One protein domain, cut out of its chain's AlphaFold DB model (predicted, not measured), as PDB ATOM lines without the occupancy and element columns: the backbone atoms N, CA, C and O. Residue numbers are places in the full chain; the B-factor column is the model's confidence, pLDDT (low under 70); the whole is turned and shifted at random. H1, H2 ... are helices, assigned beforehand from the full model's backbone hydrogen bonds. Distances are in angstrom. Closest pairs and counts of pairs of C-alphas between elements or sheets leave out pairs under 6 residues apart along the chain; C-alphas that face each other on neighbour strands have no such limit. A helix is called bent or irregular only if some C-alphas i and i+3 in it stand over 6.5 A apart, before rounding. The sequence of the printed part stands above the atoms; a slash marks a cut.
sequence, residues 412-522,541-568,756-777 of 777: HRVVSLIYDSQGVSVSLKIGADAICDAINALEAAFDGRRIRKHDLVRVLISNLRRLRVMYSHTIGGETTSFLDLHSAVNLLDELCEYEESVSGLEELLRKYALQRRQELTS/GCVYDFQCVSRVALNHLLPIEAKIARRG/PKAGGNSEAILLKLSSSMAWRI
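AT A GLANCE: This is residues 412 to 522, 541 to 568 and 756 to 777 of the 777 residues of the protein "ADP-ribosylation factor-like 2, arl2, putative" of Trypanosoma cruzi marinkellei (UniProt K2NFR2). Two long helices, H3 and the bent but nearly straight H6, cross in a compact all-helix body, with H2, H3 and H5 packed round the first arm of H6 in the core. H4 packs on both H3 and H5, which stay apart from each other, H1 packs on H2 and H3 away from that arm, H7 lies off to one side near H3, and the end of H5, residues 517 to 522, sticks out. The printed part has 161 residues with seven named helices, H1 to H7 in chain order, and no named strand. The radius of gyration of the C-alphas is 15.1 A, and the spans are 44 by 41 by 30 A.

IN THESE COORDINATES: H3, residues 453 to 474, is 31.6 A long and begins at C-alpha 453 (-16.025, 22.236, 7.668). H6, residues 546 to 567, was assigned as one helix by its hydrogen bonds but is bent, with C-alphas 555 and 558 6.5 A apart; its arms are H6a, residues 546 to 555, 13.7 A, and H6b, residues 558 to 567, 14.5 A. H5, residues 505 to 522, is 26.2 A long and ends at C-alpha 522 (0.840, 45.864, 25.684). H2, residues 432 to 444, measures 18.3 A. H1, residues 412 to 420, and H4, residues 485 to 493, each measure 12.0 A; H7, residues 761 to 769, measures 12.6 A.

HOW THE PARTS SIT: H6, the hub, touches four helices. H3, with residues 463 to 471 alone, touches H6a at a steep tilt of 40 degrees, closest at the C-alphas of Tyr 471 and Phe 546, 7.1 A. H2 touches H6a at a shallow tilt of 24 degrees, the same way, closest at C-alphas 438 and 555, 4.8 A. H5 touches H6a with residues 505 to 513 alone, closest at C-alphas 513 and 548, 6.3 A. H4 and H6a only just touch, with 3 pairs of C-alphas within 8 A, closest at 492 and 553, 6.7 A. H3 and H4 form a helical hairpin, closest at C-alphas 470 and 491, 7.1 A. H1 touches H3, closest at C-alphas 418 and 461, 5.5 A. H7 is close to H3 but not clearly touching, 7.5 A between C-alphas 466 and 769. Every O i to N i+4 pair is within hydrogen-bond range in H1, H2, H3, H4, H5, H6a and H7; in H6b 5 of 6 are.

THE WHOLE: The farthest C-alphas, of Ser 522 and Ala 758, are 44.8 A apart. Residues 523 to 540 and 569 to 755 are not printed; the gaps are 21.2 A and 17.9 A between C-alphas. Links H1 to H2 and H4 to H5 are long. Mean pLDDT of the printed part is 70.1; 61 residues are under 70, among them 412 to 427 and 756 to 777.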
ATOM      1  N   HIS A 412      -9.208  27.830   6.436       49.47
ATOM      2  CA  HIS A 412      -9.146  29.232   6.057       49.47
ATOM      3  C   HIS A 412     -10.451  29.693   5.399       49.47
ATOM      4  O   HIS A 412     -11.013  30.709   5.796       49.47
ATOM      5  N   ARG A 413     -10.978  28.924   4.439       52.28
ATOM      6  CA  ARG A 413     -12.243  29.249   3.772       52.28
ATOM      7  C   ARG A 413     -13.431  29.168   4.726       52.28
ATOM      8  O   ARG A 413     -14.340  29.975   4.602       52.28
ATOM      9  N   VAL A 414     -13.384  28.270   5.713       53.50
ATOM     10  CA  VAL A 414     -14.358  28.235   6.819       53.50
ATOM     11  C   VAL A 414     -14.351  29.555   7.591       53.50
ATOM     12  O   VAL A 414     -15.395  30.189   7.716       53.50
ATOM     13  N   VAL A 415     -13.180  30.005   8.051       58.28
ATOM     14  CA  VAL A 415     -13.044  31.246   8.830       58.28
ATOM     15  C   VAL A 415     -13.426  32.476   8.003       58.28
ATOM     16  O   VAL A 415     -14.148  33.324   8.512       58.28
ATOM     17  N   SER A 416     -13.010  32.562   6.732       52.66
ATOM     18  CA  SER A 416     -13.389  33.667   5.835       52.66
ATOM     19  C   SER A 416     -14.895  33.725   5.608       52.66
ATOM     20  O   SER A 416     -15.483  34.782   5.768       52.66
ATOM     21  N   LEU A 417     -15.549  32.592   5.326       51.72
ATOM     22  CA  LEU A 417     -17.004  32.561   5.150       51.72
ATOM     23  C   LEU A 417     -17.742  33.014   6.416       51.72
ATOM     24  O   LEU A 417     -18.725  33.749   6.326       51.72
ATOM     25  N   ILE A 418     -17.263  32.611   7.597       56.06
ATOM     26  CA  ILE A 418     -17.825  33.070   8.872       56.06
ATOM     27  C   ILE A 418     -17.580  34.572   9.047       56.06
ATOM     28  O   ILE A 418     -18.512  35.294   9.400       56.06
ATOM     29  N   TYR A 419     -16.372  35.054   8.754       63.97
ATOM     30  CA  TYR A 419     -15.993  36.459   8.870       63.97
ATOM     31  C   TYR A 419     -16.785  37.371   7.923       63.97
ATOM     32  O   TYR A 419     -17.353  38.363   8.369       63.97
ATOM     33  N   ASP A 420     -16.912  36.998   6.652       53.75
ATOM     34  CA  ASP A 420     -17.635  37.756   5.625       53.75
ATOM     35  C   ASP A 420     -19.149  37.756   5.871       53.75
ATOM     36  O   ASP A 420     -19.854  38.704   5.521       53.75
ATOM     37  N   SER A 421     -19.669  36.733   6.558       60.34
ATOM     38  CA  SER A 421     -21.058  36.729   7.029       60.34
ATOM     39  C   SER A 421     -21.333  37.790   8.109       60.34
ATOM     40  O   SER A 421     -22.495  38.063   8.457       60.34
ATOM     41  N   GLN A 422     -20.279  38.382   8.682       57.25
ATOM     42  CA  GLN A 422     -20.398  39.451   9.655       57.25
ATOM     43  C   GLN A 422     -20.651  40.772   8.912       57.25
ATOM     44  O   GLN A 422     -19.725  41.410   8.419       57.25
ATOM     45  N   GLY A 423     -21.940  41.138   8.799       56.34
ATOM     46  CA  GLY A 423     -22.442  42.395   8.213       56.34
ATOM     47  C   GLY A 423     -21.760  43.699   8.676       56.34
ATOM     48  O   GLY A 423     -20.777  43.695   9.399       56.34
ATOM     49  N   VAL A 424     -22.260  44.852   8.233       47.84
ATOM     50  CA  VAL A 424     -21.458  46.092   8.110       47.84
ATOM     51  C   VAL A 424     -20.983  46.720   9.438       47.84
ATOM     52  O   VAL A 424     -19.947  47.379   9.443       47.84
ATOM     53  N   SER A 425     -21.667  46.496  10.566       57.53
ATOM     54  CA  SER A 425     -21.316  47.147  11.843       57.53
ATOM     55  C   SER A 425     -19.985  46.644  12.415       57.53
ATOM     56  O   SER A 425     -19.898  45.506  12.871       57.53
ATOM     57  N   VAL A 426     -18.954  47.499  12.410       57.47
ATOM     58  CA  VAL A 426     -17.588  47.180  12.871       57.47
ATOM     59  C   VAL A 426     -17.545  46.852  14.368       57.47
ATOM     60  O   VAL A 426     -16.801  45.959  14.763       57.47
ATOM     61  N   SER A 427     -18.375  47.505  15.193       61.94
ATOM     62  CA  SER A 427     -18.430  47.272  16.646       61.94
ATOM     63  C   SER A 427     -19.024  45.913  17.028       61.94
ATOM     64  O   SER A 427     -18.820  45.444  18.144       61.94
ATOM     65  N   LEU A 428     -19.699  45.241  16.090       71.88
ATOM     66  CA  LEU A 428     -20.316  43.925  16.276       71.88
ATOM     67  C   LEU A 428     -19.611  42.831  15.462       71.88
ATOM     68  O   LEU A 428     -20.232  41.838  15.078       71.88
ATOM     69  N   LYS A 429     -18.320  43.020  15.159       72.75
ATOM     70  CA  LYS A 429     -17.481  42.015  14.499       72.75
ATOM     71  C   LYS A 429     -16.519  41.364  15.477       72.75
ATOM     72  O   LYS A 429     -15.881  42.036  16.288       72.75
ATOM     73  N   ILE A 430     -16.347  40.058  15.317       73.94
ATOM     74  CA  ILE A 430     -15.223  39.324  15.889       73.94
ATOM     75  C   ILE A 430     -14.148  39.079  14.832       73.94
ATOM     76  O   ILE A 430     -14.450  38.841  13.659       73.94
ATOM     77  N   GLY A 431     -12.885  39.148  15.249       68.50
ATOM     78  CA  GLY A 431     -11.740  38.885  14.381       68.50
ATOM     79  C   GLY A 431     -11.606  37.409  13.999       68.50
ATOM     80  O   GLY A 431     -12.200  36.527  14.620       68.50
ATOM     81  N   ALA A 432     -10.777  37.130  12.993       69.31
ATOM     82  CA  ALA A 432     -10.491  35.767  12.545       69.31
ATOM     83  C   ALA A 432      -9.894  34.879  13.652       69.31
ATOM     84  O   ALA A 432     -10.177  33.684  13.689       69.31
ATOM     85  N   ASP A 433      -9.112  35.458  14.566       72.94
ATOM     86  CA  ASP A 433      -8.507  34.728  15.685       72.94
ATOM     87  C   ASP A 433      -9.569  34.267  16.689       72.94
ATOM     88  O   ASP A 433      -9.577  33.108  17.092       72.94
ATOM     89  N   ALA A 434     -10.558  35.118  16.980       75.44
ATOM     90  CA  ALA A 434     -11.704  34.744  17.808       75.44
ATOM     91  C   ALA A 434     -12.568  33.651  17.149       75.44
ATOM     92  O   ALA A 434     -13.075  32.768  17.835       75.44
ATOM     93  N   ILE A 435     -12.705  33.663  15.815       78.50
ATOM     94  CA  ILE A 435     -13.379  32.580  15.077       78.50
ATOM     95  C   ILE A 435     -12.569  31.277  15.173       78.50
ATOM     96  O   ILE A 435     -13.151  30.213  15.365       78.50
ATOM     97  N   CYS A 436     -11.239  31.335  15.047       81.44
ATOM     98  CA  CYS A 436     -10.375  30.163  15.208       81.44
ATOM     99  C   CYS A 436     -10.473  29.576  16.622       81.44
ATOM    100  O   CYS A 436     -10.607  28.359  16.760       81.44
ATOM    101  N   ASP A 437     -10.449  30.422  17.652       85.69
ATOM    102  CA  ASP A 437     -10.625  30.005  19.045       85.69
ATOM    103  C   ASP A 437     -11.978  29.312  19.248       85.69
ATOM    104  O   ASP A 437     -12.029  28.228  19.830       85.69
ATOM    105  N   ALA A 438     -13.054  29.887  18.700       88.69
ATOM    106  CA  ALA A 438     -14.393  29.307  18.752       88.69
ATOM    107  C   ALA A 438     -14.455  27.931  18.074       88.69
ATOM    108  O   ALA A 438     -15.047  26.998  18.613       88.69
ATOM    109  N   ILE A 439     -13.812  27.774  16.910       86.94
ATOM    110  CA  ILE A 439     -13.734  26.480  16.220       86.94
ATOM    111  C   ILE A 439     -12.986  25.456  17.072       86.94
ATOM    112  O   ILE A 439     -13.477  24.344  17.245       86.94
ATOM    113  N   ASN A 440     -11.813  25.812  17.599       89.19
ATOM    114  CA  ASN A 440     -10.996  24.897  18.393       89.19
ATOM    115  C   ASN A 440     -11.728  24.463  19.667       89.19
ATOM    116  O   ASN A 440     -11.721  23.282  20.015       89.19
ATOM    117  N   ALA A 441     -12.382  25.409  20.342       89.56
ATOM    118  CA  ALA A 441     -13.178  25.133  21.526       89.56
ATOM    119  C   ALA A 441     -14.357  24.206  21.197       89.56
ATOM    120  O   ALA A 441     -14.607  23.242  21.921       89.56
ATOM    121  N   LEU A 442     -15.034  24.439  20.069       87.69
ATOM    122  CA  LEU A 442     -16.129  23.591  19.615       87.69
ATOM    123  C   LEU A 442     -15.645  22.188  19.230       87.69
ATOM    124  O   LEU A 442     -16.233  21.213  19.678       87.69
ATOM    125  N   GLU A 443     -14.560  22.038  18.465       86.44
ATOM    126  CA  GLU A 443     -14.001  20.718  18.121       86.44
ATOM    127  C   GLU A 443     -13.536  19.938  19.365       86.44
ATOM    128  O   GLU A 443     -13.696  18.714  19.427       86.44
ATOM    129  N   ALA A 444     -13.026  20.627  20.391       86.38
ATOM    130  CA  ALA A 444     -12.670  20.008  21.666       86.38
ATOM    131  C   ALA A 444     -13.884  19.381  22.381       86.38
ATOM    132  O   ALA A 444     -13.729  18.364  23.059       86.38
ATOM    133  N   ALA A 445     -15.096  19.912  22.180       83.38
ATOM    134  CA  ALA A 445     -16.330  19.339  22.726       83.38
ATOM    135  C   ALA A 445     -16.701  17.972  22.117       83.38
ATOM    136  O   ALA A 445     -17.449  17.207  22.729       83.38
ATOM    137  N   PHE A 446     -16.151  17.628  20.947       80.25
ATOM    138  CA  PHE A 446     -16.394  16.359  20.255       80.25
ATOM    139  C   PHE A 446     -15.273  15.331  20.482       80.25
ATOM    140  O   PHE A 446     -15.001  14.507  19.611       80.25
ATOM    141  N   ASP A 447     -14.614  15.365  21.646       77.25
ATOM    142  CA  ASP A 447     -13.470  14.510  22.013       77.25
ATOM    143  C   ASP A 447     -12.336  14.547  20.968       77.25
ATOM    144  O   ASP A 447     -11.729  13.528  20.633       77.25
ATOM    145  N   GLY A 448     -12.091  15.721  20.377       62.69
ATOM    146  CA  GLY A 448     -11.078  15.903  19.335       62.69
ATOM    147  C   GLY A 448     -11.453  15.320  17.966       62.69
ATOM    148  O   GLY A 448     -10.615  15.295  17.058       62.69
ATOM    149  N   ARG A 449     -12.699  14.858  17.772       70.81
ATOM    150  CA  ARG A 449     -13.216  14.516  16.440       70.81
ATOM    151  C   ARG A 449     -13.401  15.796  15.632       70.81
ATOM    152  O   ARG A 449     -14.051  16.737  16.076       70.81
ATOM    153  N   ARG A 450     -12.872  15.807  14.407       72.50
ATOM    154  CA  ARG A 450     -13.039  16.950  13.504       72.50
ATOM    155  C   ARG A 450     -14.484  17.078  13.054       72.50
ATOM    156  O   ARG A 450     -15.052  16.137  12.495       72.50
ATOM    157  N   ILE A 451     -15.033  18.272  13.224       72.06
ATOM    158  CA  ILE A 451     -16.348  18.625  12.701       72.06
ATOM    159  C   ILE A 451     -16.195  18.883  11.201       72.06
ATOM    160  O   ILE A 451     -15.167  19.383  10.725       72.06
ATOM    161  N   ARG A 452     -17.203  18.521  10.402       72.31
ATOM    162  CA  ARG A 452     -17.149  18.834   8.972       72.31
ATOM    163  C   ARG A 452     -17.124  20.346   8.800       72.31
ATOM    164  O   ARG A 452     -17.886  21.080   9.415       72.31
ATOM    165  N   LYS A 453     -16.274  20.810   7.896       71.62
ATOM    166  CA  LYS A 453     -16.025  22.236   7.668       71.62
ATOM    167  C   LYS A 453     -17.277  23.033   7.298       71.62
ATOM    168  O   LYS A 453     -17.439  24.151   7.763       71.62
ATOM    169  N   HIS A 454     -18.185  22.437   6.534       59.94
ATOM    170  CA  HIS A 454     -19.484  23.042   6.233       59.94
ATOM    171  C   HIS A 454     -20.367  23.172   7.480       59.94
ATOM    172  O   HIS A 454     -21.054  24.176   7.646       59.94
ATOM    173  N   ASP A 455     -20.314  22.193   8.386       65.75
ATOM    174  CA  ASP A 455     -21.053  22.246   9.649       65.75
ATOM    175  C   ASP A 455     -20.463  23.333  10.568       65.75
ATOM    176  O   ASP A 455     -21.223  24.122  11.121       65.75
ATOM    177  N   LEU A 456     -19.130  23.488  10.615       75.56
ATOM    178  CA  LEU A 456     -18.465  24.599  11.320       75.56
ATOM    179  C   LEU A 456     -18.931  25.977  10.819       75.56
ATOM    180  O   LEU A 456     -19.271  26.838  11.629       75.56
ATOM    181  N   VAL A 457     -18.986  26.182   9.496       65.19
ATOM    182  CA  VAL A 457     -19.489  27.432   8.894       65.19
ATOM    183  C   VAL A 457     -20.927  27.692   9.334       65.19
ATOM    184  O   VAL A 457     -21.250  28.779   9.808       65.19
ATOM    185  N   ARG A 458     -21.803  26.694   9.209       65.31
ATOM    186  CA  ARG A 458     -23.231  26.846   9.512       65.31
ATOM    187  C   ARG A 458     -23.486  27.153  10.984       65.31
ATOM    188  O   ARG A 458     -24.239  28.082  11.279       65.31
ATOM    189  N   VAL A 459     -22.859  26.395  11.884       69.75
ATOM    190  CA  VAL A 459     -23.027  26.547  13.335       69.75
ATOM    191  C   VAL A 459     -22.548  27.930  13.767       69.75
ATOM    192  O   VAL A 459     -23.316  28.680  14.367       69.75
ATOM    193  N   LEU A 460     -21.331  28.331  13.397       78.25
ATOM    194  CA  LEU A 460     -20.765  29.596  13.866       78.25
ATOM    195  C   LEU A 460     -21.452  30.824  13.257       78.25
ATOM    196  O   LEU A 460     -21.717  31.778  13.986       78.25
ATOM    197  N   ILE A 461     -21.818  30.806  11.968       73.31
ATOM    198  CA  ILE A 461     -22.569  31.916  11.349       73.31
ATOM    199  C   ILE A 461     -23.917  32.122  12.044       73.31
ATOM    200  O   ILE A 461     -24.301  33.262  12.318       73.31
ATOM    201  N   SER A 462     -24.647  31.038  12.320       67.06
ATOM    202  CA  SER A 462     -25.962  31.128  12.958       67.06
ATOM    203  C   SER A 462     -25.850  31.667  14.388       67.06
ATOM    204  O   SER A 462     -26.538  32.627  14.742       67.06
ATOM    205  N   ASN A 463     -24.904  31.136  15.168       74.88
ATOM    206  CA  ASN A 463     -24.637  31.574  16.538       74.88
ATOM    207  C   ASN A 463     -24.206  33.047  16.614       74.88
ATOM    208  O   ASN A 463     -24.758  33.815  17.401       74.88
ATOM    209  N   LEU A 464     -23.312  33.490  15.726       77.44
ATOM    210  CA  LEU A 464     -22.893  34.892  15.637       77.44
ATOM    211  C   LEU A 464     -24.014  35.836  15.204       77.44
ATOM    212  O   LEU A 464     -24.068  36.981  15.649       77.44
ATOM    213  N   ARG A 465     -24.906  35.414  14.302       73.00
ATOM    214  CA  ARG A 465     -26.076  36.224  13.922       73.00
ATOM    215  C   ARG A 465     -27.030  36.394  15.100       73.00
ATOM    216  O   ARG A 465     -27.417  37.524  15.379       73.00
ATOM    217  N   ARG A 466     -27.354  35.307  15.809       73.62
ATOM    218  CA  ARG A 466     -28.233  35.335  16.991       73.62
ATOM    219  C   ARG A 466     -27.655  36.219  18.092       73.62
ATOM    220  O   ARG A 466     -28.337  37.130  18.551       73.62
ATOM    221  N   LEU A 467     -26.384  36.013  18.433       80.69
ATOM    222  CA  LEU A 467     -25.695  36.799  19.452       80.69
ATOM    223  C   LEU A 467     -25.707  38.301  19.131       80.69
ATOM    224  O   LEU A 467     -25.936  39.111  20.020       80.69
ATOM    225  N   ARG A 468     -25.501  38.684  17.863       79.44
ATOM    226  CA  ARG A 468     -25.544  40.095  17.443       79.44
ATOM    227  C   ARG A 468     -26.912  40.721  17.619       79.44
ATOM    228  O   ARG A 468     -26.992  41.821  18.140       79.44
ATOM    229  N   VAL A 469     -27.967  40.033  17.187       74.06
ATOM    230  CA  VAL A 469     -29.339  40.540  17.331       74.06
ATOM    231  C   VAL A 469     -29.673  40.757  18.804       74.06
ATOM    232  O   VAL A 469     -30.180  41.818  19.154       74.06
ATOM    233  N   MET A 470     -29.329  39.792  19.663       76.56
ATOM    234  CA  MET A 470     -29.544  39.906  21.108       76.56
ATOM    235  C   MET A 470     -28.738  41.067  21.694       76.56
ATOM    236  O   MET A 470     -29.319  41.952  22.306       76.56
ATOM    237  N   TYR A 471     -27.438  41.141  21.403       80.88
ATOM    238  CA  TYR A 471     -26.578  42.222  21.888       80.88
ATOM    239  C   TYR A 471     -27.057  43.609  21.438       80.88
ATOM    240  O   TYR A 471     -27.171  44.510  22.262       80.88
ATOM    241  N   SER A 472     -27.396  43.785  20.153       77.94
ATOM    242  CA  SER A 472     -27.928  45.046  19.616       77.94
ATOM    243  C   SER A 472     -29.246  45.465  20.260       77.94
ATOM    244  O   SER A 472     -29.487  46.657  20.432       77.94
ATOM    245  N   HIS A 473     -30.098  44.502  20.607       77.31
ATOM    246  CA  HIS A 473     -31.347  44.776  21.302       77.31
ATOM    247  C   HIS A 473     -31.100  45.181  22.761       77.31
ATOM    248  O   HIS A 473     -31.681  46.158  23.227       77.31
ATOM    249  N   THR A 474     -30.208  44.482  23.471       76.06
ATOM    250  CA  THR A 474     -29.869  44.779  24.874       76.06
ATOM    251  C   THR A 474     -29.254  46.172  25.042       76.06
ATOM    252  O   THR A 474     -29.520  46.829  26.041       76.06
ATOM    253  N   ILE A 475     -28.498  46.662  24.055       75.81
ATOM    254  CA  ILE A 475     -27.929  48.023  24.059       75.81
ATOM    255  C   ILE A 475     -28.875  49.105  23.493       75.81
ATOM    256  O   ILE A 475     -28.448  50.239  23.284       75.81
ATOM    257  N   GLY A 476     -30.138  48.777  23.188       66.50
ATOM    258  CA  GLY A 476     -31.128  49.744  22.689       66.50
ATOM    259  C   GLY A 476     -30.884  50.258  21.262       66.50
ATOM    260  O   GLY A 476     -31.424  51.294  20.886       66.50
ATOM    261  N   GLY A 477     -30.077  49.561  20.455       58.06
ATOM    262  CA  GLY A 477     -29.752  49.956  19.078       58.06
ATOM    263  C   GLY A 477     -28.638  51.003  18.933       58.06
ATOM    264  O   GLY A 477     -28.277  51.348  17.805       58.06
ATOM    265  N   GLU A 478     -28.048  51.479  20.031       55.72
ATOM    266  CA  GLU A 478     -26.891  52.378  19.998       55.72
ATOM    267  C   GLU A 478     -25.607  51.604  19.637       55.72
ATOM    268  O   GLU A 478     -25.311  50.551  20.187       55.72
ATOM    269  N   THR A 479     -24.821  52.091  18.671       50.88
ATOM    270  CA  THR A 479     -23.693  51.324  18.090       50.88
ATOM    271  C   THR A 479     -22.383  51.399  18.888       50.88
ATOM    272  O   THR A 479     -21.418  50.711  18.534       50.88
ATOM    273  N   THR A 480     -22.351  52.201  19.959       50.06
ATOM    274  CA  THR A 480     -21.156  52.529  20.763       50.06
ATOM    275  C   THR A 480     -21.311  52.272  22.265       50.06
ATOM    276  O   THR A 480     -20.405  52.605  23.027       50.06
ATOM    277  N   SER A 481     -22.426  51.698  22.715       58.91
ATOM    278  CA  SER A 481     -22.661  51.373  24.123       58.91
ATOM    279  C   SER A 481     -22.158  49.963  24.453       58.91
ATOM    280  O   SER A 481     -22.284  49.015  23.668       58.91
ATOM    281  N   PHE A 482     -21.534  49.833  25.622       73.19
ATOM    282  CA  PHE A 482     -21.131  48.546  26.170       73.19
ATOM    283  C   PHE A 482     -22.062  48.150  27.313       73.19
ATOM    284  O   PHE A 482     -22.723  48.998  27.908       73.19
ATOM    285  N   LEU A 483     -22.129  46.853  27.591       80.12
ATOM    286  CA  LEU A 483     -22.998  46.315  28.627       80.12
ATOM    287  C   LEU A 483     -22.354  46.486  30.001       80.12
ATOM    288  O   LEU A 483     -21.143  46.321  30.153       80.12
ATOM    289  N   ASP A 484     -23.157  46.773  31.017       85.12
ATOM    290  CA  ASP A 484     -22.754  46.508  32.393       85.12
ATOM    291  C   ASP A 484     -22.710  44.986  32.648       85.12
ATOM    292  O   ASP A 484     -23.193  44.179  31.844       85.12
ATOM    293  N   LEU A 485     -22.112  44.578  33.769       84.81
ATOM    294  CA  LEU A 485     -21.952  43.162  34.103       84.81
ATOM    295  C   LEU A 485     -23.291  42.416  34.184       84.81
ATOM    296  O   LEU A 485     -23.384  41.287  33.707       84.81
ATOM    297  N   HIS A 486     -24.315  43.037  34.767       84.94
ATOM    298  CA  HIS A 486     -25.622  42.415  34.937       84.94
ATOM    299  C   HIS A 486     -26.291  42.189  33.578       84.94
ATOM    300  O   HIS A 486     -26.725  41.077  33.280       84.94
ATOM    301  N   SER A 487     -26.274  43.195  32.703       85.25
ATOM    302  CA  SER A 487     -26.811  43.087  31.343       85.25
ATOM    303  C   SER A 487     -26.057  42.061  30.483       85.25
ATOM    304  O   SER A 487     -26.675  41.333  29.706       85.25
ATOM    305  N   ALA A 488     -24.731  41.954  30.633       87.00
ATOM    306  CA  ALA A 488     -23.918  40.960  29.926       87.00
ATOM    307  C   ALA A 488     -24.183  39.523  30.408       87.00
ATOM    308  O   ALA A 488     -24.287  38.615  29.581       87.00
ATOM    309  N   VAL A 489     -24.315  39.314  31.724       88.12
ATOM    310  CA  VAL A 489     -24.677  38.010  32.302       88.12
ATOM    311  C   VAL A 489     -26.078  37.607  31.859       88.12
ATOM    312  O   VAL A 489     -26.238  36.491  31.376       88.12
ATOM    313  N   ASN A 490     -27.060  38.512  31.929       85.44
ATOM    314  CA  ASN A 490     -28.431  38.227  31.500       85.44
ATOM    315  C   ASN A 490     -28.493  37.822  30.018       85.44
ATOM    316  O   ASN A 490     -29.146  36.843  29.679       85.44
ATOM    317  N   LEU A 491     -27.764  38.512  29.134       85.81
ATOM    318  CA  LEU A 491     -27.705  38.152  27.713       85.81
ATOM    319  C   LEU A 491     -27.129  36.743  27.489       85.81
ATOM    320  O   LEU A 491     -27.653  35.991  26.666       85.81
ATOM    321  N   LEU A 492     -26.047  36.380  28.187       86.44
ATOM    322  CA  LEU A 492     -25.451  35.043  28.083       86.44
ATOM    323  C   LEU A 492     -26.339  33.961  28.711       86.44
ATOM    324  O   LEU A 492     -26.452  32.869  28.162       86.44
ATOM    325  N   ASP A 493     -27.002  34.273  29.819       83.62
ATOM    326  CA  ASP A 493     -27.980  33.401  30.465       83.62
ATOM    327  C   ASP A 493     -29.197  33.142  29.550       83.62
ATOM    328  O   ASP A 493     -29.726  32.034  29.496       83.62
ATOM    329  N   GLU A 494     -29.615  34.116  28.738       78.38
ATOM    330  CA  GLU A 494     -30.636  33.929  27.691       78.38
ATOM    331  C   GLU A 494     -30.175  33.059  26.503       78.38
ATOM    332  O   GLU A 494     -31.000  32.607  25.701       78.38
ATOM    333  N   LEU A 495     -28.868  32.827  26.351       77.00
ATOM    334  CA  LEU A 495     -28.322  31.910  25.346       77.00
ATOM    335  C   LEU A 495     -28.214  30.465  25.843       77.00
ATOM    336  O   LEU A 495     -28.116  29.574  25.003       77.00
ATOM    337  N   CYS A 496     -28.238  30.235  27.158       76.88
ATOM    338  CA  CYS A 496     -28.127  28.905  27.758       76.88
ATOM    339  C   CYS A 496     -29.411  28.087  27.539       76.88
ATOM    340  O   CYS A 496     -30.511  28.576  27.808       76.88
ATOM    341  N   GLU A 497     -29.284  26.833  27.092       71.06
ATOM    342  CA  GLU A 497     -30.407  25.883  26.997       71.06
ATOM    343  C   GLU A 497     -30.445  24.905  28.189       71.06
ATOM    344  O   GLU A 497     -31.515  24.385  28.520       71.06
ATOM    345  N   TYR A 498     -29.308  24.673  28.861       70.94
ATOM    346  CA  TYR A 498     -29.190  23.755  30.009       70.94
ATOM    347  C   TYR A 498     -28.779  24.477  31.300       70.94
ATOM    348  O   TYR A 498     -28.056  25.473  31.263       70.94
ATOM    349  N   GLU A 499     -29.251  23.987  32.453       71.12
ATOM    350  CA  GLU A 499     -29.014  24.641  33.753       71.12
ATOM    351  C   GLU A 499     -27.521  24.654  34.103       71.12
ATOM    352  O   GLU A 499     -26.998  25.623  34.654       71.12
ATOM    353  N   GLU A 500     -26.806  23.603  33.707       73.75
ATOM    354  CA  GLU A 500     -25.370  23.456  33.921       73.75
ATOM    355  C   GLU A 500     -24.548  24.493  33.141       73.75
ATOM    356  O   GLU A 500     -23.412  24.780  33.517       73.75
ATOM    357  N   SER A 501     -25.119  25.083  32.086       76.00
ATOM    358  CA  SER A 501     -24.469  26.103  31.260       76.00
ATOM    359  C   SER A 501     -24.460  27.497  31.898       76.00
ATOM    360  O   SER A 501     -23.678  28.352  31.484       76.00
ATOM    361  N   VAL A 502     -25.298  27.736  32.915       77.56
ATOM    362  CA  VAL A 502     -25.467  29.053  33.563       77.56
ATOM    363  C   VAL A 502     -24.354  29.343  34.586       77.56
ATOM    364  O   VAL A 502     -24.080  30.494  34.930       77.56
ATOM    365  N   SER A 503     -23.676  28.306  35.084       79.75
ATOM    366  CA  SER A 503     -22.678  28.445  36.149       79.75
ATOM    367  C   SER A 503     -21.396  29.147  35.675       79.75
ATOM    368  O   SER A 503     -20.845  28.831  34.624       79.75
ATOM    369  N   GLY A 504     -20.883  30.091  36.473       82.44
ATOM    370  CA  GLY A 504     -19.572  30.717  36.249       82.44
ATOM    371  C   GLY A 504     -19.507  31.788  35.148       82.44
ATOM    372  O   GLY A 504     -18.419  32.296  34.867       82.44
ATOM    373  N   LEU A 505     -20.638  32.183  34.542       87.19
ATOM    374  CA  LEU A 505     -20.678  33.201  33.476       87.19
ATOM    375  C   LEU A 505     -20.078  34.550  33.909       87.19
ATOM    376  O   LEU A 505     -19.336  35.173  33.146       87.19
ATOM    377  N   GLU A 506     -20.354  34.982  35.142       88.50
ATOM    378  CA  GLU A 506     -19.839  36.242  35.692       88.50
ATOM    379  C   GLU A 506     -18.306  36.234  35.821       88.50
ATOM    380  O   GLU A 506     -17.628  37.171  35.392       88.50
ATOM    381  N   GLU A 507     -17.740  35.155  36.372       88.50
ATOM    382  CA  GLU A 507     -16.292  34.992  36.534       88.50
ATOM    383  C   GLU A 507     -15.576  34.957  35.180       88.50
ATOM    384  O   GLU A 507     -14.519  35.571  35.013       88.50
ATOM    385  N   LEU A 508     -16.171  34.288  34.188       87.38
ATOM    386  CA  LEU A 508     -15.640  34.225  32.830       87.38
ATOM    387  C   LEU A 508     -15.637  35.600  32.165       87.38
ATOM    388  O   LEU A 508     -14.606  35.999  31.621       87.38
ATOM    389  N   LEU A 509     -16.742  36.345  32.242       88.38
ATOM    390  CA  LEU A 509     -16.815  37.714  31.727       88.38
ATOM    391  C   LEU A 509     -15.735  38.599  32.359       88.38
ATOM    392  O   LEU A 509     -14.976  39.249  31.636       88.38
ATOM    393  N   ARG A 510     -15.601  38.575  33.692       86.69
ATOM    394  CA  ARG A 510     -14.574  39.342  34.421       86.69
ATOM    395  C   ARG A 510     -13.157  38.952  33.988       86.69
ATOM    396  O   ARG A 510     -12.327  39.828  33.744       86.69
ATOM    397  N   LYS A 511     -12.882  37.651  33.840       85.88
ATOM    398  CA  LYS A 511     -11.582  37.127  33.396       85.88
ATOM    399  C   LYS A 511     -11.217  37.608  31.991       85.88
ATOM    400  O   LYS A 511     -10.102  38.089  31.788       85.88
ATOM    401  N   TYR A 512     -12.133  37.499  31.031       82.06
ATOM    402  CA  TYR A 512     -11.868  37.908  29.649       82.06
ATOM    403  C   TYR A 512     -11.769  39.430  29.494       82.06
ATOM    404  O   TYR A 512     -10.937  39.907  28.722       82.06
ATOM    405  N   ALA A 513     -12.539  40.201  30.268       81.94
ATOM    406  CA  ALA A 513     -12.400  41.654  30.315       81.94
ATOM    407  C   ALA A 513     -11.014  42.083  30.835       81.94
ATOM    408  O   ALA A 513     -10.401  43.000  30.281       81.94
ATOM    409  N   LEU A 514     -10.485  41.394  31.856       80.94
ATOM    410  CA  LEU A 514      -9.150  41.655  32.406       80.94
ATOM    411  C   LEU A 514      -8.035  41.323  31.402       80.94
ATOM    412  O   LEU A 514      -7.154  42.152  31.173       80.94
ATOM    413  N   GLN A 515      -8.102  40.146  30.767       77.12
ATOM    414  CA  GLN A 515      -7.137  39.728  29.740       77.12
ATOM    415  C   GLN A 515      -7.052  40.746  28.605       77.12
ATOM    416  O   GLN A 515      -5.969  41.117  28.163       77.12
ATOM    417  N   ARG A 516      -8.199  41.275  28.184       72.38
ATOM    418  CA  ARG A 516      -8.236  42.250  27.105       72.38
ATOM    419  C   ARG A 516      -7.649  43.608  27.474       72.38
ATOM    420  O   ARG A 516      -7.024  44.244  26.630       72.38
ATOM    421  N   ARG A 517      -7.818  44.065  28.721       70.00
ATOM    422  CA  ARG A 517      -7.137  45.284  29.192       70.00
ATOM    423  C   ARG A 517      -5.622  45.123  29.153       70.00
ATOM    424  O   ARG A 517      -4.949  46.055  28.734       70.00
ATOM    425  N   GLN A 518      -5.116  43.951  29.538       69.12
ATOM    426  CA  GLN A 518      -3.686  43.629  29.494       69.12
ATOM    427  C   GLN A 518      -3.148  43.568  28.053       69.12
ATOM    428  O   GLN A 518      -2.051  44.048  27.779       69.12
ATOM    429  N   GLU A 519      -3.929  43.036  27.107       65.12
ATOM    430  CA  GLU A 519      -3.579  43.048  25.680       65.12
ATOM    431  C   GLU A 519      -3.529  44.485  25.124       65.12
ATOM    432  O   GLU A 519      -2.576  44.845  24.432       65.12
ATOM    433  N   LEU A 520      -4.488  45.346  25.484       62.47
ATOM    434  CA  LEU A 520      -4.538  46.747  25.043       62.47
ATOM    435  C   LEU A 520      -3.392  47.606  25.602       62.47
ATOM    436  O   LEU A 520      -2.864  48.446  24.873       62.47
ATOM    437  N   THR A 521      -2.963  47.390  26.851       58.22
ATOM    438  CA  THR A 521      -1.797  48.087  27.424       58.22
ATOM    439  C   THR A 521      -0.471  47.625  26.817       58.22
ATOM    440  O   THR A 521       0.463  48.416  26.745       58.22
ATOM    441  N   SER A 522      -0.383  46.392  26.312       53.00
ATOM    442  CA  SER A 522       0.840  45.864  25.684       53.00
ATOM    443  C   SER A 522       1.110  46.371  24.254       53.00
ATOM    444  O   SER A 522       2.250  46.324  23.797       53.00
ATOM    445  N   GLY A 541     -16.815  48.810  37.644       50.22
ATOM    446  CA  GLY A 541     -16.909  49.782  36.543       50.22
ATOM    447  C   GLY A 541     -16.503  49.242  35.164       50.22
ATOM    448  O   GLY A 541     -16.280  50.025  34.243       50.22
ATOM    449  N   CYS A 542     -16.320  47.927  35.005       61.16
ATOM    450  CA  CYS A 542     -15.988  47.327  33.709       61.16
ATOM    451  C   CYS A 542     -17.189  47.377  32.753       61.16
ATOM    452  O   CYS A 542     -18.258  46.878  33.091       61.16
ATOM    453  N   VAL A 543     -16.983  47.918  31.549       69.12
ATOM    454  CA  VAL A 543     -17.961  47.873  30.451       69.12
ATOM    455  C   VAL A 543     -17.604  46.706  29.514       69.12
ATOM    456  O   VAL A 543     -16.442  46.559  29.124       69.12
ATOM    457  N   TYR A 544     -18.579  45.855  29.191       84.00
ATOM    458  CA  TYR A 544     -18.428  44.605  28.439       84.00
ATOM    459  C   TYR A 544     -18.915  44.791  27.004       84.00
ATOM    460  O   TYR A 544     -20.110  44.942  26.755       84.00
ATOM    461  N   ASP A 545     -17.990  44.787  26.048       83.31
ATOM    462  CA  ASP A 545     -18.331  44.915  24.635       83.31
ATOM    463  C   ASP A 545     -18.691  43.573  23.974       83.31
ATOM    464  O   ASP A 545     -18.519  42.482  24.528       83.31
ATOM    465  N   PHE A 546     -19.138  43.659  22.721       85.62
ATOM    466  CA  PHE A 546     -19.521  42.507  21.914       85.62
ATOM    467  C   PHE A 546     -18.406  41.461  21.778       85.62
ATOM    468  O   PHE A 546     -18.670  40.260  21.788       85.62
ATOM    469  N   GLN A 547     -17.149  41.888  21.668       85.25
ATOM    470  CA  GLN A 547     -16.009  40.976  21.572       85.25
ATOM    471  C   GLN A 547     -15.778  40.195  22.879       85.25
ATOM    472  O   GLN A 547     -15.487  39.002  22.825       85.25
ATOM    473  N   CYS A 548     -15.961  40.816  24.049       86.69
ATOM    474  CA  CYS A 548     -15.900  40.111  25.331       86.69
ATOM    475  C   CYS A 548     -17.036  39.085  25.459       86.69
ATOM    476  O   CYS A 548     -16.792  37.916  25.763       86.69
ATOM    477  N   VAL A 549     -18.272  39.504  25.170       89.00
ATOM    478  CA  VAL A 549     -19.466  38.650  25.279       89.00
ATOM    479  C   VAL A 549     -19.406  37.480  24.291       89.00
ATOM    480  O   VAL A 549     -19.647  36.335  24.666       89.00
ATOM    481  N   SER A 550     -19.016  37.732  23.040       89.56
ATOM    482  CA  SER A 550     -18.878  36.687  22.016       89.56
ATOM    483  C   SER A 550     -17.797  35.666  22.327       89.56
ATOM    484  O   SER A 550     -17.970  34.496  21.987       89.56
ATOM    485  N   ARG A 551     -16.722  36.057  23.018       89.38
ATOM    486  CA  ARG A 551     -15.686  35.111  23.441       89.38
ATOM    487  C   ARG A 551     -16.213  34.135  24.488       89.38
ATOM    488  O   ARG A 551     -15.974  32.939  24.357       89.38
ATOM    489  N   VAL A 552     -16.982  34.606  25.471       91.31
ATOM    490  CA  VAL A 552     -17.642  33.718  26.446       91.31
ATOM    491  C   VAL A 552     -18.685  32.836  25.754       91.31
ATOM    492  O   VAL A 552     -18.680  31.618  25.936       91.31
ATOM    493  N   ALA A 553     -19.517  33.422  24.889       89.94
ATOM    494  CA  ALA A 553     -20.568  32.699  24.179       89.94
ATOM    495  C   ALA A 553     -20.018  31.586  23.265       89.94
ATOM    496  O   ALA A 553     -20.524  30.468  23.271       89.94
ATOM    497  N   LEU A 554     -18.980  31.865  22.474       90.62
ATOM    498  CA  LEU A 554     -18.486  30.923  21.468       90.62
ATOM    499  C   LEU A 554     -17.402  29.971  21.980       90.62
ATOM    500  O   LEU A 554     -17.333  28.844  21.498       90.62
ATOM    501  N   ASN A 555     -16.559  30.391  22.928       90.19
ATOM    502  CA  ASN A 555     -15.437  29.564  23.389       90.19
ATOM    503  C   ASN A 555     -15.772  28.743  24.634       90.19
ATOM    504  O   ASN A 555     -15.030  27.822  24.969       90.19
ATOM    505  N   HIS A 556     -16.840  29.094  25.350       87.81
ATOM    506  CA  HIS A 556     -17.229  28.401  26.572       87.81
ATOM    507  C   HIS A 556     -18.642  27.845  26.474       87.81
ATOM    508  O   HIS A 556     -18.818  26.630  26.541       87.81
ATOM    509  N   LEU A 557     -19.625  28.716  26.233       86.94
ATOM    510  CA  LEU A 557     -21.027  28.320  26.252       86.94
ATOM    511  C   LEU A 557     -21.366  27.347  25.110       86.94
ATOM    512  O   LEU A 557     -21.835  26.247  25.375       86.94
ATOM    513  N   LEU A 558     -21.046  27.687  23.857       85.00
ATOM    514  CA  LEU A 558     -21.313  26.836  22.686       85.00
ATOM    515  C   LEU A 558     -20.687  25.425  22.780       85.00
ATOM    516  O   LEU A 558     -21.395  24.449  22.534       85.00
ATOM    517  N   PRO A 559     -19.409  25.256  23.166       86.94
ATOM    518  CA  PRO A 559     -18.816  23.938  23.392       86.94
ATOM    519  C   PRO A 559     -19.487  23.132  24.508       86.94
ATOM    520  O   PRO A 559     -19.652  21.919  24.371       86.94
ATOM    521  N   ILE A 560     -19.852  23.779  25.619       82.25
ATOM    522  CA  ILE A 560     -20.529  23.121  26.743       82.25
ATOM    523  C   ILE A 560     -21.911  22.650  26.308       82.25
ATOM    524  O   ILE A 560     -22.220  21.473  26.462       82.25
ATOM    525  N   GLU A 561     -22.675  23.522  25.668       79.19
ATOM    526  CA  GLU A 561     -23.993  23.236  25.106       79.19
ATOM    527  C   GLU A 561     -23.931  22.087  24.090       79.19
ATOM    528  O   GLU A 561     -24.672  21.115  24.225       79.19
ATOM    529  N   ALA A 562     -22.959  22.087  23.169       77.69
ATOM    530  CA  ALA A 562     -22.735  20.988  22.224       77.69
ATOM    531  C   ALA A 562     -22.363  19.663  22.922       77.69
ATOM    532  O   ALA A 562     -22.850  18.585  22.561       77.69
ATOM    533  N   LYS A 563     -21.506  19.712  23.951       77.19
ATOM    534  CA  LYS A 563     -21.105  18.527  24.728       77.19
ATOM    535  C   LYS A 563     -22.280  17.949  25.513       77.19
ATOM    536  O   LYS A 563     -22.442  16.726  25.562       77.19
ATOM    537  N   ILE A 564     -23.075  18.823  26.118       72.44
ATOM    538  CA  ILE A 564     -24.283  18.493  26.863       72.44
ATOM    539  C   ILE A 564     -25.304  17.889  25.879       72.44
ATOM    540  O   ILE A 564     -25.740  16.756  26.093       72.44
ATOM    541  N   ALA A 565     -25.577  18.548  24.745       72.88
ATOM    542  CA  ALA A 565     -26.447  18.096  23.648       72.88
ATOM    543  C   ALA A 565     -26.110  16.683  23.163       72.88
ATOM    544  O   ALA A 565     -26.981  15.812  23.084       72.88
ATOM    545  N   ARG A 566     -24.825  16.415  22.918       74.06
ATOM    546  CA  ARG A 566     -24.333  15.110  22.462       74.06
ATOM    547  C   ARG A 566     -24.703  13.965  23.406       74.06
ATOM    548  O   ARG A 566     -24.973  12.862  22.938       74.06
ATOM    549  N   ARG A 567     -24.732  14.201  24.721       74.44
ATOM    550  CA  ARG A 567     -25.080  13.171  25.718       74.44
ATOM    551  C   ARG A 567     -26.558  12.774  25.650       74.44
ATOM    552  O   ARG A 567     -26.890  11.606  25.858       74.44
ATOM    553  N   GLY A 568     -27.428  13.717  25.288       76.62
ATOM    554  CA  GLY A 568     -28.858  13.486  25.069       76.62
ATOM    555  C   GLY A 568     -29.225  13.042  23.648       76.62
ATOM    556  O   GLY A 568     -30.406  12.887  23.350       76.62
ATOM    557  N   PRO A 756     -38.624  26.452  30.508       45.41
ATOM    558  CA  PRO A 756     -38.800  27.632  29.664       45.41
ATOM    559  C   PRO A 756     -38.967  28.898  30.518       45.41
ATOM    560  O   PRO A 756     -39.865  28.968  31.359       45.41
ATOM    561  N   LYS A 757     -38.080  29.883  30.334       46.75
ATOM    562  CA  LYS A 757     -38.114  31.149  31.079       46.75
ATOM    563  C   LYS A 757     -39.359  31.932  30.650       46.75
ATOM    564  O   LYS A 757     -39.420  32.388  29.515       46.75
ATOM    565  N   ALA A 758     -40.342  32.065  31.537       41.31
ATOM    566  CA  ALA A 758     -41.615  32.706  31.218       41.31
ATOM    567  C   ALA A 758     -41.501  34.242  31.160       41.31
ATOM    568  O   ALA A 758     -41.085  34.871  32.132       41.31
ATOM    569  N   GLY A 759     -41.955  34.852  30.061       43.88
ATOM    570  CA  GLY A 759     -42.307  36.274  29.983       43.88
ATOM    571  C   GLY A 759     -41.169  37.251  29.671       43.88
ATOM    572  O   GLY A 759     -41.330  38.448  29.907       43.88
ATOM    573  N   GLY A 760     -40.030  36.795  29.142       42.44
ATOM    574  CA  GLY A 760     -38.934  37.685  28.731       42.44
ATOM    575  C   GLY A 760     -39.172  38.339  27.360       42.44
ATOM    576  O   GLY A 760     -39.637  37.682  26.433       42.44
ATOM    577  N   ASN A 761     -38.782  39.608  27.162       44.47
ATOM    578  CA  ASN A 761     -38.752  40.242  25.822       44.47
ATOM    579  C   ASN A 761     -37.912  39.428  24.811       44.47
ATOM    580  O   ASN A 761     -38.197  39.378  23.613       44.47
ATOM    581  N   SER A 762     -36.897  38.745  25.324       39.38
ATOM    582  CA  SER A 762     -36.051  37.770  24.653       39.38
ATOM    583  C   SER A 762     -36.774  36.477  24.283       39.38
ATOM    584  O   SER A 762     -36.429  35.898  23.266       39.38
ATOM    585  N   GLU A 763     -37.824  36.053  24.988       40.22
ATOM    586  CA  GLU A 763     -38.644  34.885  24.635       40.22
ATOM    587  C   GLU A 763     -39.409  35.120  23.324       40.22
ATOM    588  O   GLU A 763     -39.428  34.252  22.457       40.22
ATOM    589  N   ALA A 764     -39.959  36.320  23.110       45.22
ATOM    590  CA  ALA A 764     -40.626  36.699  21.859       45.22
ATOM    591  C   ALA A 764     -39.641  36.852  20.680       45.22
ATOM    592  O   ALA A 764     -39.961  36.509  19.536       45.22
ATOM    593  N   ILE A 765     -38.427  37.340  20.953       43.00
ATOM    594  CA  ILE A 765     -37.331  37.453  19.976       43.00
ATOM    595  C   ILE A 765     -36.770  36.067  19.645       43.00
ATOM    596  O   ILE A 765     -36.554  35.747  18.477       43.00
ATOM    597  N   LEU A 766     -36.605  35.207  20.648       39.56
ATOM    598  CA  LEU A 766     -36.204  33.819  20.493       39.56
ATOM    599  C   LEU A 766     -37.291  33.031  19.784       39.56
ATOM    600  O   LEU A 766     -36.937  32.341  18.857       39.56
ATOM    601  N   LEU A 767     -38.586  33.201  20.052       45.72
ATOM    602  CA  LEU A 767     -39.682  32.610  19.264       45.72
ATOM    603  C   LEU A 767     -39.677  33.044  17.787       45.72
ATOM    604  O   LEU A 767     -40.091  32.269  16.924       45.72
ATOM    605  N   LYS A 768     -39.184  34.252  17.477       39.44
ATOM    606  CA  LYS A 768     -38.929  34.719  16.101       39.44
ATOM    607  C   LYS A 768     -37.630  34.151  15.499       39.44
ATOM    608  O   LYS A 768     -37.537  34.033  14.280       39.44
ATOM    609  N   LEU A 769     -36.646  33.782  16.325       36.09
ATOM    610  CA  LEU A 769     -35.335  33.228  15.935       36.09
ATOM    611  C   LEU A 769     -35.223  31.688  16.107       36.09
ATOM    612  O   LEU A 769     -34.239  31.090  15.665       36.09
ATOM    613  N   SER A 770     -36.203  31.027  16.735       38.12
ATOM    614  CA  SER A 770     -36.146  29.658  17.294       38.12
ATOM    615  C   SER A 770     -36.456  28.555  16.293       38.12
ATOM    616  O   SER A 770     -36.574  27.390  16.664       38.12
ATOM    617  N   SER A 771     -36.470  28.868  15.001       40.97
ATOM    618  CA  SER A 771     -36.280  27.849  13.964       40.97
ATOM    619  C   SER A 771     -34.816  27.386  13.859       40.97
ATOM    620  O   SER A 771     -34.491  26.516  13.049       40.97
ATOM    621  N   SER A 772     -33.905  27.946  14.669       41.69
ATOM    622  CA  SER A 772     -32.479  27.639  14.601       41.69
ATOM    623  C   SER A 772     -32.115  26.326  15.293       41.69
ATOM    624  O   SER A 772     -31.915  26.239  16.500       41.69
ATOM    625  N   MET A 773     -31.898  25.319  14.455       42.16
ATOM    626  CA  MET A 773     -31.218  24.057  14.741       42.16
ATOM    627  C   MET A 773     -29.758  24.229  15.233       42.16
ATOM    628  O   MET A 773     -29.087  23.227  15.380       42.16
ATOM    629  N   ALA A 774     -29.222  25.447  15.410       38.34
ATOM    630  CA  ALA A 774     -27.776  25.687  15.570       38.34
ATOM    631  C   ALA A 774     -27.253  25.858  17.013       38.34
ATOM    632  O   ALA A 774     -26.040  25.923  17.178       38.34
ATOM    633  N   TRP A 775     -28.128  25.962  18.022       38.94
ATOM    634  CA  TRP A 775     -27.778  25.615  19.418       38.94
ATOM    635  C   TRP A 775     -28.239  24.183  19.762       38.94
ATOM    636  O   TRP A 775     -27.611  23.504  20.564       38.94
ATOM    637  N   ARG A 776     -29.283  23.683  19.075       42.03
ATOM    638  CA  ARG A 776     -29.796  22.301  19.192       42.03
ATOM    639  C   ARG A 776     -28.978  21.231  18.435       42.03
ATOM    640  O   ARG A 776     -29.283  20.046  18.565       42.03
ATOM    641  N   ILE A 777     -27.996  21.624  17.621       33.62
ATOM    642  CA  ILE A 777     -26.946  20.781  17.000       33.62
ATOM    643  C   ILE A 777     -25.626  21.260  17.566       33.62
ATOM    644  O   ILE A 777     -24.807  20.382  17.918       33.62
TER     645      ILE A 777